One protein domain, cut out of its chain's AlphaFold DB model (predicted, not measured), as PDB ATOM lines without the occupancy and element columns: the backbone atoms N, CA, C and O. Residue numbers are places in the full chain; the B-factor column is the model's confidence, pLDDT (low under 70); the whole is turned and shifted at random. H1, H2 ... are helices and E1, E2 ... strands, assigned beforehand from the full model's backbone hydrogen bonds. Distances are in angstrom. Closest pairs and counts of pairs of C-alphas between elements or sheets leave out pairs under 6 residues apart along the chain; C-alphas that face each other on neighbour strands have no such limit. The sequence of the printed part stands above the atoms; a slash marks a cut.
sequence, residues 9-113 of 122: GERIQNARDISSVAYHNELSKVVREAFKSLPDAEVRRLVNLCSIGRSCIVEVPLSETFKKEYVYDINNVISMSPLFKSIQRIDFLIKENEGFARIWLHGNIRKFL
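What this domain is: This is residues 9 to 113 of the 122 residues of an uncharacterized protein of Candidatus Nanogingivalaceae bacterium (UniProt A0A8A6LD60). A twisted sheet of three antiparallel strands, in the order E1, E3, E2, has the last part of the long helix H1 crossing one face, while residues 9 to 15 of H1 stick out free. H2 sits by the first residue of E1, short H3 packs on H1 and H2, and a long loop, residues 62 to 86, joins E1 to E2. The printed part has 105 residues, with three named helices and three named strands in the order H1, H2, E1, E2, E3, H3; the class is mixed. It is compact, radius of gyration of the C-alphas 14.2 A, and only just flat, spanning 47 by 34 by 19 A.

How they stand to each other: H1, residues 9 to 36, is on the sheet with residues 27 to 35, its height over the sheet 5.8 A. It runs across the strands, at 78 degrees on the local plane to E1, residues 56 to 61; their closest C-alphas are Ala 34 and Val 60, 6.4 A. H2, residues 40 to 51, is close to H1 but not clearly touching, Phe 35 to Val 43 being the closest C-alphas at 6.9 A. E3, residues 98 to 105, is antiparallel to E1, with N 58 and O 103 3.0 A apart. E2, residues 87 to 95, forms a hairpin with E3, with N 91 and O 102 2.9 A apart. H3, residues 109 to 112, touches H1 with residues 28 to 35 of H1 alone, closest C-alphas Arg 32 and Phe 112, 5.2 A. Every O i to N i+4 pair in H1 and H2 is within hydrogen-bond range; H3 is too short for one.

Where its parts are: H1 begins at C-alpha 9 (153.492, 89.603, 159.465) and is 39.7 A long. E2 measures 22.9 A and E3 22.5 A. H3 ends at C-alpha 112 (141.157, 90.315, 128.916).

The domain as a whole: The C-alphas farthest apart, Gly 9 and Ala 41, are 48.0 A apart. The printed part has no cut; the link E1 to E2 is long. Residues 9 to 21, 70 to 81 and 95 to 97 have pLDDT under 70.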
ATOM      1  N   GLY A   9     153.040  89.537 160.857       59.59
ATOM      2  CA  GLY A   9     153.492  89.603 159.465       59.59
ATOM      3  C   GLY A   9     152.755  88.622 158.551       59.59
ATOM      4  O   GLY A   9     152.262  89.021 157.502       59.59
ATOM      5  N   GLU A  10     152.582  87.369 158.978       64.94
ATOM      6  CA  GLU A  10     151.820  86.359 158.225       64.94
ATOM      7  C   GLU A  10     150.328  86.693 158.137       64.94
ATOM      8  O   GLU A  10     149.680  86.375 157.145       64.94
ATOM      9  N   ARG A  11     149.761  87.356 159.151       49.62
ATOM     10  CA  ARG A  11     148.371  87.842 159.120       49.62
ATOM     11  C   ARG A  11     148.200  88.998 158.141       49.62
ATOM     12  O   ARG A  11     147.218  89.011 157.407       49.62
ATOM     13  N   ILE A  12     149.150  89.932 158.104       52.75
ATOM     14  CA  ILE A  12     149.161  91.041 157.142       52.75
ATOM     15  C   ILE A  12     149.361  90.508 155.722       52.75
ATOM     16  O   ILE A  12     148.647  90.932 154.819       52.75
ATOM     17  N   GLN A  13     150.275  89.557 155.523       57.94
ATOM     18  CA  GLN A  13     150.497  88.945 154.216       57.94
ATOM     19  C   GLN A  13     149.286  88.121 153.771       57.94
ATOM     20  O   GLN A  13     148.813  88.336 152.669       57.94
ATOM     21  N   ASN A  14     148.684  87.301 154.640       56.88
ATOM     22  CA  ASN A  14     147.441  86.597 154.307       56.88
ATOM     23  C   ASN A  14     146.287  87.561 154.007       56.88
ATOM     24  O   ASN A  14     145.528  87.332 153.072       56.88
ATOM     25  N   ALA A  15     146.138  88.652 154.765       50.72
ATOM     26  CA  ALA A  15     145.129  89.667 154.473       50.72
ATOM     27  C   ALA A  15     145.388  90.341 153.117       50.72
ATOM     28  O   ALA A  15     144.443  90.569 152.361       50.72
ATOM     29  N   ARG A  16     146.657  90.605 152.776       56.38
ATOM     30  CA  ARG A  16     147.078  91.083 151.451       56.38
ATOM     31  C   ARG A  16     146.815  90.051 150.363       56.38
ATOM     32  O   ARG A  16     146.296  90.433 149.330       56.38
ATOM     33  N   ASP A  17     147.084  88.773 150.590       59.41
ATOM     34  CA  ASP A  17     146.898  87.707 149.604       59.41
ATOM     35  C   ASP A  17     145.405  87.450 149.336       59.41
ATOM     36  O   ASP A  17     144.980  87.353 148.185       59.41
ATOM     37  N   ILE A  18     144.580  87.431 150.389       58.59
ATOM     38  CA  ILE A  18     143.120  87.271 150.291       58.59
ATOM     39  C   ILE A  18     142.487  88.486 149.597       58.59
ATOM     40  O   ILE A  18     141.664  88.322 148.695       58.59
ATOM     41  N   SER A  19     142.878  89.707 149.981       58.41
ATOM     42  CA  SER A  19     142.349  90.934 149.366       58.41
ATOM     43  C   SER A  19     142.879  91.151 147.945       58.41
ATOM     44  O   SER A  19     142.118  91.554 147.068       58.41
ATOM     45  N   SER A  20     144.136  90.791 147.671       62.88
ATOM     46  CA  SER A  20     144.758  90.856 146.346       62.88
ATOM     47  C   SER A  20     143.996  90.011 145.331       62.88
ATOM     48  O   SER A  20     143.706  90.504 144.244       62.88
ATOM     49  N   VAL A  21     143.580  88.788 145.681       67.25
ATOM     50  CA  VAL A  21     142.762  87.951 144.785       67.25
ATOM     51  C   VAL A  21     141.409  88.601 144.487       67.25
ATOM     52  O   VAL A  21     140.981  88.604 143.332       67.25
ATOM     53  N   ALA A  22     140.744  89.184 145.488       71.81
ATOM     54  CA  ALA A  22     139.473  89.877 145.282       71.81
ATOM     55  C   ALA A  22     139.635  91.102 144.362       71.81
ATOM     56  O   ALA A  22     138.886  91.244 143.394       71.81
ATOM     57  N   TYR A  23     140.662  91.926 144.587       71.31
ATOM     58  CA  TYR A  23     140.961  93.090 143.748       71.31
ATOM     59  C   TYR A  23     141.402  92.704 142.334       71.31
ATOM     60  O   TYR A  23     141.023  93.364 141.369       71.31
ATOM     61  N   HIS A  24     142.147  91.609 142.186       75.00
ATOM     62  CA  HIS A  24     142.500  91.026 140.895       75.00
ATOM     63  C   HIS A  24     141.266  90.557 140.133       75.00
ATOM     64  O   HIS A  24     141.099  90.888 138.959       75.00
ATOM     65  N   ASN A  25     140.386  89.801 140.784       78.19
ATOM     66  CA  ASN A  25     139.162  89.326 140.157       78.19
ATOM     67  C   ASN A  25     138.286  90.499 139.712       78.19
ATOM     68  O   ASN A  25     137.809  90.493 138.577       78.19
ATOM     69  N   GLU A  26     138.154  91.527 140.551       83.31
ATOM     70  CA  GLU A  26     137.367  92.713 140.224       83.31
ATOM     71  C   GLU A  26     137.989  93.519 139.082       83.31
ATOM     72  O   GLU A  26     137.317  93.791 138.092       83.31
ATOM     73  N   LEU A  27     139.288  93.819 139.135       84.31
ATOM     74  CA  LEU A  27     139.972  94.528 138.053       84.31
ATOM     75  C   LEU A  27     139.912  93.739 136.740       84.31
ATOM     76  O   LEU A  27     139.639  94.307 135.682       84.31
ATOM     77  N   SER A  28     140.110  92.416 136.785       85.06
ATOM     78  CA  SER A  28     139.960  91.578 135.595       85.06
ATOM     79  C   SER A  28     138.534  91.612 135.059       85.06
ATOM     80  O   SER A  28     138.372  91.565 133.840       85.06
ATOM     81  N   LYS A  29     137.522  91.624 135.927       87.94
ATOM     82  CA  LYS A  29     136.113  91.682 135.535       87.94
ATOM     83  C   LYS A  29     135.792  93.027 134.890       87.94
ATOM     84  O   LYS A  29     135.249  93.045 133.792       87.94
ATOM     85  N   VAL A  30     136.211  94.123 135.514       89.44
ATOM     86  CA  VAL A  30     136.015  95.490 135.021       89.44
ATOM     87  C   VAL A  30     136.650  95.675 133.641       89.44
ATOM     88  O   VAL A  30     135.979  96.127 132.717       89.44
ATOM     89  N   VAL A  31     137.897  95.235 133.447       90.12
ATOM     90  CA  VAL A  31     138.555  95.313 132.131       90.12
ATOM     91  C   VAL A  31     137.850  94.423 131.097       90.12
ATOM     92  O   VAL A  31     137.686  94.833 129.952       90.12
ATOM     93  N   ARG A  32     137.393  93.219 131.472       90.75
ATOM     94  CA  ARG A  32     136.645  92.320 130.569       90.75
ATOM     95  C   ARG A  32     135.327  92.929 130.101       90.75
ATOM     96  O   ARG A  32     135.025  92.851 128.913       90.75
ATOM     97  N   GLU A  33     134.557  93.516 131.013       90.69
ATOM     98  CA  GLU A  33     133.303  94.187 130.665       90.69
ATOM     99  C   GLU A  33     133.562  95.424 129.795       90.69
ATOM    100  O   GLU A  33     132.839  95.631 128.824       90.69
ATOM    101  N   ALA A  34     134.652  96.160 130.044       91.00
ATOM    102  CA  ALA A  34     135.081  97.249 129.167       91.00
ATOM    103  C   ALA A  34     135.369  96.766 127.740       91.00
ATOM    104  O   ALA A  34     134.976  97.416 126.786       91.00
ATOM    105  N   PHE A  35     136.017  95.610 127.558       90.94
ATOM    106  CA  PHE A  35     136.223  95.052 126.214       90.94
ATOM    107  C   PHE A  35     134.937  94.532 125.575       90.94
ATOM    108  O   PHE A  35     134.799  94.590 124.358       90.94
ATOM    109  N   LYS A  36     134.004  94.013 126.373       89.62
ATOM    110  CA  LYS A  36     132.728  93.476 125.891       89.62
ATOM    111  C   LYS A  36     131.803  94.568 125.346       89.62
ATOM    112  O   LYS A  36     130.982  94.269 124.483       89.62
ATOM    113  N   SER A  37     131.923  95.802 125.835       89.56
ATOM    114  CA  SER A  37     131.160  96.947 125.326       89.56
ATOM    115  C   SER A  37     131.752  97.563 124.052       89.56
ATOM    116  O   SER A  37     131.105  98.413 123.440       89.56
ATOM    117  N   LEU A  38     132.948  97.141 123.624       90.44
ATOM    118  CA  LEU A  38     133.592  97.644 122.413       90.44
ATOM    119  C   LEU A  38     133.203  96.812 121.179       90.44
ATOM    120  O   LEU A  38     133.139  95.586 121.260       90.44
ATOM    121  N   PRO A  39     133.027  97.444 120.004       91.75
ATOM    122  CA  PRO A  39     132.871  96.720 118.744       91.75
ATOM    123  C   PRO A  39     134.101  95.863 118.405       91.75
ATOM    124  O   PRO A  39     135.235  96.289 118.619       91.75
ATOM    125  N   ASP A  40     133.915  94.714 117.753       90.25
ATOM    126  CA  ASP A  40     135.014  93.813 117.352       90.25
ATOM    127  C   ASP A  40     136.140  94.516 116.564       90.25
ATOM    128  O   ASP A  40     137.327  94.215 116.734       90.25
ATOM    129  N   ALA A  41     135.783  95.473 115.699       91.88
ATOM    130  CA  ALA A  41     136.747  96.265 114.932       91.88
ATOM    131  C   ALA A  41     137.627  97.145 115.838       91.88
ATOM    132  O   ALA A  41     138.836  97.257 115.620       91.88
ATOM    133  N   GLU A  42     137.027  97.719 116.881       93.69
ATOM    134  CA  GLU A  42     137.712  98.515 117.895       93.69
ATOM    135  C   GLU A  42     138.664  97.631 118.703       93.69
ATOM    136  O   GLU A  42     139.857  97.925 118.795       93.69
ATOM    137  N   VAL A  43     138.180  96.480 119.181       93.00
ATOM    138  CA  VAL A  43     139.000  95.501 119.909       93.00
ATOM    139  C   VAL A  43     140.213  95.076 119.081       93.00
ATOM    140  O   VAL A  43     141.339  95.067 119.586       93.00
ATOM    141  N   ARG A  44     140.019  94.774 117.790       93.31
ATOM    142  CA  ARG A  44     141.115  94.424 116.876       93.31
ATOM    143  C   ARG A  44     142.136  95.552 116.755       93.31
ATOM    144  O   ARG A  44     143.338  95.280 116.789       93.31
ATOM    145  N   ARG A  45     141.684  96.804 116.648       94.50
ATOM    146  CA  ARG A  45     142.576  97.968 116.600       94.50
ATOM    147  C   ARG A  45     143.407  98.081 117.877       94.50
ATOM    148  O   ARG A  45     144.623  98.242 117.780       94.50
ATOM    149  N   LEU A  46     142.783  97.962 119.051       94.31
ATOM    150  CA  LEU A  46     143.469  98.047 120.345       94.31
ATOM    151  C   LEU A  46     144.493  96.918 120.525       94.31
ATOM    152  O   LEU A  46     145.623  97.175 120.938       94.31
ATOM    153  N   VAL A  47     144.137  95.684 120.157       92.94
ATOM    154  CA  VAL A  47     145.059  94.536 120.196       92.94
ATOM    155  C   VAL A  47     146.265  94.775 119.288       92.94
ATOM    156  O   VAL A  47     147.398  94.545 119.710       92.94
ATOM    157  N   ASN A  48     146.043  95.276 118.070       92.00
ATOM    158  CA  ASN A  48     147.127  95.576 117.137       92.00
ATOM    159  C   ASN A  48     148.037  96.692 117.671       92.00
ATOM    160  O   ASN A  48     149.256  96.528 117.657       92.00
ATOM    161  N   LEU A  49     147.465  97.774 118.212       94.06
ATOM    162  CA  LEU A  49     148.219  98.859 118.853       94.06
ATOM    163  C   LEU A  49     149.120  98.333 119.979       94.06
ATOM    164  O   LEU A  49     150.316  98.628 119.998       94.06
ATOM    165  N   CYS A  50     148.584  97.499 120.869       91.81
ATOM    166  CA  CYS A  50     149.363  96.930 121.965       91.81
ATOM    167  C   CYS A  50     150.414  95.914 121.516       91.81
ATOM    168  O   CYS A  50     151.475  95.829 122.138       91.81
ATOM    169  N   SER A  51     150.170  95.194 120.419       87.31
ATOM    170  CA  SER A  51     151.143  94.250 119.857       87.31
ATOM    171  C   SER A  51     152.387  94.927 119.273       87.31
ATOM    172  O   SER A  51     153.466  94.347 119.330       87.31
ATOM    173  N   ILE A  52     152.267  96.172 118.794       91.94
ATOM    174  CA  ILE A  52     153.396  96.974 118.293       91.94
ATOM    175  C   ILE A  52     154.053  97.831 119.391       91.94
ATOM    176  O   ILE A  52     154.782  98.774 119.096       91.94
ATOM    177  N   GLY A  53     153.766  97.537 120.663       88.62
ATOM    178  CA  GLY A  53     154.376  98.198 121.818       88.62
ATOM    179  C   GLY A  53     153.734  99.523 122.232       88.62
ATOM    180  O   GLY A  53     154.244 100.169 123.145       88.62
ATOM    181  N   ARG A  54     152.619  99.942 121.614       92.75
ATOM    182  CA  ARG A  54     151.887 101.143 122.048       92.75
ATOM    183  C   ARG A  54     150.911 100.814 123.173       92.75
ATOM    184  O   ARG A  54     150.291  99.755 123.177       92.75
ATOM    185  N   SER A  55     150.719 101.739 124.101       92.12
ATOM    186  CA  SER A  55     149.676 101.583 125.114       92.12
ATOM    187  C   SER A  55     148.313 101.983 124.553       92.12
ATOM    188  O   SER A  55     148.215 102.869 123.702       92.12
ATOM    189  N   CYS A  56     147.256 101.346 125.041       93.00
ATOM    190  CA  CYS A  56     145.885 101.791 124.838       93.00
ATOM    191  C   CYS A  56     145.217 102.122 126.173       93.00
ATOM    192  O   CYS A  56     145.757 101.817 127.236       93.00
ATOM    193  N   ILE A  57     144.059 102.777 126.116       92.81
ATOM    194  CA  ILE A  57     143.294 103.179 127.295       92.81
ATOM    195  C   ILE A  57     141.896 102.594 127.165       92.81
ATOM    196  O   ILE A  57     141.280 102.708 126.106       92.81
ATOM    197  N   VAL A  58     141.400 102.005 128.248       91.75
ATOM    198  CA  VAL A  58     139.972 101.734 128.427       91.75
ATOM    199  C   VAL A  58     139.456 102.567 129.597       91.75
ATOM    200  O   VAL A  58     140.135 102.700 130.619       91.75
ATOM    201  N   GLU A  59     138.279 103.159 129.423       91.00
ATOM    202  CA  GLU A  59     137.587 103.919 130.464       91.00
ATOM    203  C   GLU A  59     136.484 103.058 131.070       91.00
ATOM    204  O   GLU A  59     135.741 102.383 130.356       91.00
ATOM    205  N   VAL A  60     136.406 103.056 132.397       90.06
ATOM    206  CA  VAL A  60     135.438 102.263 133.155       90.06
ATOM    207  C   VAL A  60     134.823 103.109 134.265       90.06
ATOM    208  O   VAL A  60     135.555 103.852 134.920       90.06
ATOM    209  N   PRO A  61     133.505 103.032 134.503       89.00
ATOM    210  CA  PRO A  61     132.880 103.758 135.602       89.00
ATOM    211  C   PRO A  61     133.367 103.213 136.950       89.00
ATOM    212  O   PRO A  61     133.666 102.023 137.079       89.00
ATOM    213  N   LEU A  62     133.441 104.081 137.960       85.88
ATOM    214  CA  LEU A  62     133.628 103.635 139.337       85.88
ATOM    215  C   LEU A  62     132.344 102.991 139.862       85.88
ATOM    216  O   LEU A  62     131.238 103.323 139.442       85.88
ATOM    217  N   SER A  63     132.500 102.071 140.803       81.50
ATOM    218  CA  SER A  63     131.400 101.385 141.474       81.50
ATOM    219  C   SER A  63     131.711 101.204 142.960       81.50
ATOM    220  O   SER A  63     132.826 101.462 143.419       81.50
ATOM    221  N   GLU A  64     130.742 100.701 143.726       77.94
ATOM    222  CA  GLU A  64     130.948 100.336 145.136       77.94
ATOM    223  C   GLU A  64     132.109  99.339 145.329       77.94
ATOM    224  O   GLU A  64     132.785  99.356 146.365       77.94
ATOM    225  N   THR A  65     132.366  98.502 144.317       76.19
ATOM    226  CA  THR A  65     133.408  97.465 144.293       76.19
ATOM    227  C   THR A  65     134.658  97.870 143.509       76.19
ATOM    228  O   THR A  65     135.707  97.258 143.694       76.19
ATOM    229  N   PHE A  66     134.589  98.929 142.697       80.81
ATOM    230  CA  PHE A  66     135.692  99.446 141.892       80.81
ATOM    231  C   PHE A  66     135.850 100.958 142.097       80.81
ATOM    232  O   PHE A  66     135.292 101.777 141.370       80.81
ATOM    233  N   LYS A  67     136.627 101.345 143.112       77.62
ATOM    234  CA  LYS A  67     136.852 102.746 143.503       77.62
ATOM    235  C   LYS A  67     138.274 102.975 143.993       77.62
ATOM    236  O   LYS A  67     138.993 102.040 144.344       77.62
ATOM    237  N   LYS A  68     138.672 104.248 144.025       74.25
ATOM    238  CA  LYS A  68     140.038 104.691 144.335       74.25
ATOM    239  C   LYS A  68     140.546 104.193 145.695       74.25
ATOM    240  O   LYS A  68     141.730 103.885 145.811       74.25
ATOM    241  N   GLU A  69     139.674 104.098 146.704       70.69
ATOM    242  CA  GLU A  69     140.058 103.679 148.065       70.69
ATOM    243  C   GLU A  69     140.606 102.252 148.144       70.69
ATOM    244  O   GLU A  69     141.357 101.949 149.067       70.69
ATOM    245  N   TYR A  70     140.277 101.383 147.184       68.25
ATOM    246  CA  TYR A  70     140.787 100.013 147.173       68.25
ATOM    247  C   TYR A  70     142.244  99.907 146.735       68.25
ATOM    248  O   TYR A  70     142.746  98.790 146.708       68.25
ATOM    249  N   VAL A  71     142.896 101.044 146.417       59.66
ATOM    250  CA  VAL A  71     144.302 101.181 146.007       59.66
ATOM    251  C   VAL A  71     144.737  99.932 145.260       59.66
ATOM    252  O   VAL A  71     145.373  99.040 145.816       59.66
ATOM    253  N   TYR A  72     144.336  99.849 143.991       65.56
ATOM    254  CA  TYR A  72     144.874  98.858 143.072       65.56
ATOM    255  C   TYR A  72     146.377  99.120 143.015       65.56
ATOM    256  O   TYR A  72     146.827 100.018 142.308       65.56
ATOM    257  N   ASP A  73     147.128  98.436 143.876       56.75
ATOM    258  CA  ASP A  73     148.541  98.683 144.123       56.75
ATOM    259  C   ASP A  73     149.328  98.115 142.940       56.75
ATOM    260  O   ASP A  73     149.884  97.011 142.952       56.75
ATOM    261  N   ILE A  74     149.269  98.879 141.849       55.25
ATOM    262  CA  ILE A  74     149.891  98.621 140.550       55.25
ATOM    263  C   ILE A  74     151.412  98.550 140.696       55.25
ATOM    264  O   ILE A  74     152.070  97.923 139.869       55.25
ATOM    265  N   ASN A  75     151.965  99.104 141.779       49.97
ATOM    266  CA  ASN A  75     153.401  99.204 141.980       49.97
ATOM    267  C   ASN A  75     154.019  98.073 142.808       49.97
ATOM    268  O   ASN A  75     155.239  98.080 142.913       49.97
ATOM    269  N   ASN A  76     153.263  97.092 143.333       49.78
ATOM    270  CA  ASN A  76     153.857  95.850 143.875       49.78
ATOM    271  C   ASN A  76     152.898  94.659 144.097       49.78
ATOM    272  O   ASN A  76     153.376  93.533 144.206       49.78
ATOM    273  N   VAL A  77     151.575  94.850 144.169       53.06
ATOM    274  CA  VAL A  77     150.628  93.748 144.464       53.06
ATOM    275  C   VAL A  77     150.019  93.174 143.184       53.06
ATOM    276  O   VAL A  77     149.921  91.957 143.031       53.06
ATOM    277  N   ILE A  78     149.669  94.038 142.229       55.28
ATOM    278  CA  ILE A  78     148.985  93.633 140.991       55.28
ATOM    279  C   ILE A  78     149.946  93.071 139.944       55.28
ATOM    280  O   ILE A  78     149.643  92.083 139.269       55.28
ATOM    281  N   SER A  79     151.143  93.642 139.853       53.62
ATOM    282  CA  SER A  79     152.203  93.234 138.926       53.62
ATOM    283  C   SER A  79     152.730  91.810 139.166       53.62
ATOM    284  O   SER A  79     153.316  91.223 138.252       53.62
ATOM    285  N   MET A  80     152.477  91.215 140.343       56.31
ATOM    286  CA  MET A  80     152.851  89.825 140.633       56.31
ATOM    287  C   MET A  80     152.074  88.810 139.786       56.31
ATOM    288  O   MET A  80     152.599  87.743 139.467       56.31
ATOM    289  N   SER A  81     150.846  89.131 139.368       68.75
ATOM    290  CA  SER A  81     150.091  88.245 138.484       68.75
ATOM    291  C   SER A  81     150.498  88.455 137.020       68.75
ATOM    292  O   SER A  81     150.386  89.571 136.499       68.75
ATOM    293  N   PRO A  82     150.861  87.388 136.277       71.12
ATOM    294  CA  PRO A  82     151.080  87.465 134.831       71.12
ATOM    295  C   PRO A  82     149.889  88.071 134.068       71.12
ATOM    296  O   PRO A  82     150.065  88.708 133.022       71.12
ATOM    297  N   LEU A  83     148.672  87.925 134.611       73.94
ATOM    298  CA  LEU A  83     147.461  88.520 134.053       73.94
ATOM    299  C   LEU A  83     147.547  90.048 134.012       73.94
ATOM    300  O   LEU A  83     147.141  90.634 133.016       73.94
ATOM    301  N   PHE A  84     148.151  90.702 135.000       76.62
ATOM    302  CA  PHE A  84     148.194  92.165 135.064       76.62
ATOM    303  C   PHE A  84     149.520  92.782 134.632       76.62
ATOM    304  O   PHE A  84     149.615  93.999 134.583       76.62
ATOM    305  N   LYS A  85     150.468  91.985 134.119       79.94
ATOM    306  CA  LYS A  85     151.631  92.492 133.357       79.94
ATOM    307  C   LYS A  85     151.276  93.333 132.124       79.94
ATOM    308  O   LYS A  85     152.170  93.835 131.466       79.94
ATOM    309  N   SER A  86     149.996  93.395 131.753       86.44
ATOM    310  CA  SER A  86     149.514  94.264 130.675       86.44
ATOM    311  C   SER A  86     148.793  95.497 131.184       86.44
ATOM    312  O   SER A  86     148.343  96.268 130.354       86.44
ATOM    313  N   ILE A  87     148.644  95.679 132.496       86.69
ATOM    314  CA  ILE A  87     148.138  96.916 133.084       86.69
ATOM    315  C   ILE A  87     149.355  97.755 133.445       86.69
ATOM    316  O   ILE A  87     150.131  97.387 134.321       86.69
ATOM    317  N   GLN A  88     149.519  98.874 132.749       85.06
ATOM    318  CA  GLN A  88     150.630  99.793 132.969       85.06
ATOM    319  C   GLN A  88     150.327 100.774 134.104       85.06
ATOM    320  O   GLN A  88     151.203 101.108 134.894       85.06
ATOM    321  N   ARG A  89     149.093 101.282 134.144       84.94
ATOM    322  CA  ARG A  89     148.667 102.347 135.056       84.94
ATOM    323  C   ARG A  89     147.146 102.374 135.149       84.94
ATOM    324  O   ARG A  89     146.467 102.068 134.172       84.94
ATOM    325  N   ILE A  90     146.621 102.788 136.297       86.19
ATOM    326  CA  ILE A  90     145.206 103.114 136.478       86.19
ATOM    327  C   ILE A  90     145.126 104.508 137.085       86.19
ATOM    328  O   ILE A  90     145.709 104.754 138.138       86.19
ATOM    329  N   ASP A  91     144.401 105.401 136.421       86.94
ATOM    330  CA  ASP A  91     144.103 106.739 136.923       86.94
ATOM    331  C   ASP A  91     142.634 106.834 137.306       86.94
ATOM    332  O   ASP A  91     141.765 106.589 136.477       86.94
ATOM    333  N   PHE A  92     142.361 107.222 138.548       86.06
ATOM    334  CA  PHE A  92     141.008 107.459 139.045       86.06
ATOM    335  C   PHE A  92     140.660 108.938 138.878       86.06
ATOM    336  O   PHE A  92     141.291 109.797 139.498       86.06
ATOM    337  N   LEU A  93     139.666 109.225 138.041       84.44
ATOM    338  CA  LEU A  93     139.194 110.562 137.701       84.44
ATOM    339  C   LEU A  93     137.780 110.749 138.257       84.44
ATOM    340  O   LEU A  93     136.921 109.885 138.104       84.44
ATOM    341  N   ILE A  94     137.543 111.877 138.923       80.00
ATOM    342  CA  ILE A  94     136.225 112.250 139.446       80.00
ATOM    343  C   ILE A  94     135.752 113.445 138.627       80.00
ATOM    344  O   ILE A  94     136.451 114.461 138.582       80.00
ATOM    345  N   LYS A  95     134.593 113.330 137.980       68.88
ATOM    346  CA  LYS A  95     133.980 114.418 137.217       68.88
ATOM    347  C   LYS A  95     132.503 114.527 137.595       68.88
ATOM    348  O   LYS A  95     131.770 113.568 137.446       68.88
ATOM    349  N   GLU A  96     132.071 115.694 138.075       61.00
ATOM    350  CA  GLU A  96     130.636 116.001 138.256       61.00
ATOM    351  C   GLU A  96     129.850 114.936 139.062       61.00
ATOM    352  O   GLU A  96     128.753 114.548 138.690       61.00
ATOM    353  N   ASN A  97     130.414 114.458 140.181       62.06
ATOM    354  CA  ASN A  97     129.878 113.378 141.038       62.06
ATOM    355  C   ASN A  97     129.856 111.964 140.426       62.06
ATOM    356  O   ASN A  97     129.542 111.013 141.141       62.06
ATOM    357  N   GLU A  98     130.279 111.795 139.174       70.50
ATOM    358  CA  GLU A  98     130.510 110.495 138.548       70.50
ATOM    359  C   GLU A  98     132.018 110.224 138.426       70.50
ATOM    360  O   GLU A  98     132.814 111.013 137.908       70.50
ATOM    361  N   GLY A  99     132.452 109.094 138.972       83.75
ATOM    362  CA  GLY A  99     133.841 108.669 138.877       83.75
ATOM    363  C   GLY A  99     134.053 107.743 137.688       83.75
ATOM    364  O   GLY A  99     133.230 106.866 137.433       83.75
ATOM    365  N   PHE A 100     135.211 107.836 137.046       89.00
ATOM    366  CA  PHE A 100     135.702 106.811 136.127       89.00
ATOM    367  C   PHE A 100     137.182 106.512 136.374       89.00
ATOM    368  O   PHE A 100     137.921 107.329 136.925       89.00
ATOM    369  N   ALA A 101     137.638 105.331 135.968       89.38
ATOM    370  CA  ALA A 101     139.052 105.006 135.903       89.38
ATOM    371  C   ALA A 101     139.514 104.872 134.453       89.38
ATOM    372  O   ALA A 101     138.847 104.253 133.622       89.38
ATOM    373  N   ARG A 102     140.699 105.411 134.168       91.06
ATOM    374  CA  ARG A 102     141.455 105.159 132.941       91.06
ATOM    375  C   ARG A 102     142.461 104.061 133.201       91.06
ATOM    376  O   ARG A 102     143.396 104.257 133.976       91.06
ATOM    377  N   ILE A 103     142.287 102.928 132.537       90.38
ATOM    378  CA  ILE A 103     143.191 101.788 132.641       90.38
ATOM    379  C   ILE A 103     144.066 101.773 131.392       90.38
ATOM    380  O   ILE A 103     143.589 101.540 130.282       90.38
ATOM    381  N   TRP A 104     145.356 102.020 131.589       91.75
ATOM    382  CA  TRP A 104     146.368 101.947 130.549       91.75
ATOM    383  C   TRP A 104     146.811 100.503 130.373       91.75
ATOM    384  O   TRP A 104     147.305  99.875 131.315       91.75
ATOM    385  N   LEU A 105     146.649  99.988 129.162       91.69
ATOM    386  CA  LEU A 105     146.977  98.622 128.804       91.69
ATOM    387  C   LEU A 105     148.129  98.580 127.800       91.69
ATOM    388  O   LEU A 105     148.211  99.420 126.910       91.69
ATOM    389  N   HIS A 106     149.005  97.584 127.915       91.31
ATOM    390  CA  HIS A 106     150.120  97.375 126.991       91.31
ATOM    391  C   HIS A 106     150.431  95.883 126.775       91.31
ATOM    392  O   HIS A 106     150.062  95.010 127.568       91.31
ATOM    393  N   GLY A 107     151.137  95.570 125.686       89.75
ATOM    394  CA  GLY A 107     151.559  94.205 125.367       89.75
ATOM    395  C   GLY A 107     150.387  93.267 125.055       89.75
ATOM    396  O   GLY A 107     149.469  93.617 124.315       89.75
ATOM    397  N   ASN A 108     150.405  92.043 125.594       89.06
ATOM    398  CA  ASN A 108     149.376  91.047 125.284       89.06
ATOM    399  C   ASN A 108     148.070  91.276 126.069       89.06
ATOM    400  O   ASN A 108     147.825  90.640 127.097       89.06
ATOM    401  N   ILE A 109     147.201  92.139 125.545       90.88
ATOM    402  CA  ILE A 109     145.889  92.444 126.138       90.88
ATOM    403  C   ILE A 109     144.807  91.392 125.823       90.88
ATOM    404  O   ILE A 109     143.739  91.427 126.432       90.88
ATOM    405  N   ARG A 110     145.072  90.414 124.936       89.75
ATOM    406  CA  ARG A 110     144.089  89.391 124.503       89.75
ATOM    407  C   ARG A 110     143.524  88.570 125.666       89.75
ATOM    408  O   ARG A 110     142.386  88.117 125.626       89.75
ATOM    409  N   LYS A 111     144.296  88.443 126.748       86.75
ATOM    410  CA  LYS A 111     143.903  87.774 127.999       86.75
ATOM    411  C   LYS A 111     142.665  88.372 128.679       86.75
ATOM    412  O   LYS A 111     141.996  87.660 129.434       86.75
ATOM    413  N   PHE A 112     142.351  89.639 128.407       88.62
ATOM    414  CA  PHE A 112     141.157  90.315 128.916       88.62
ATOM    415  C   PHE A 112     139.944  90.195 127.994       88.62
ATOM    416  O   PHE A 112     138.860  90.621 128.376       88.62
ATOM    417  N   LEU A 113     140.083  89.588 126.817       89.44
ATOM    418  CA  LEU A 113     138.945  89.400 125.926       89.44
ATOM    419  C   LEU A 113     138.001  88.315 126.471       89.44
ATOM    420  O   LEU A 113     138.450  87.391 127.168       89.44
TER     421      LEU A 113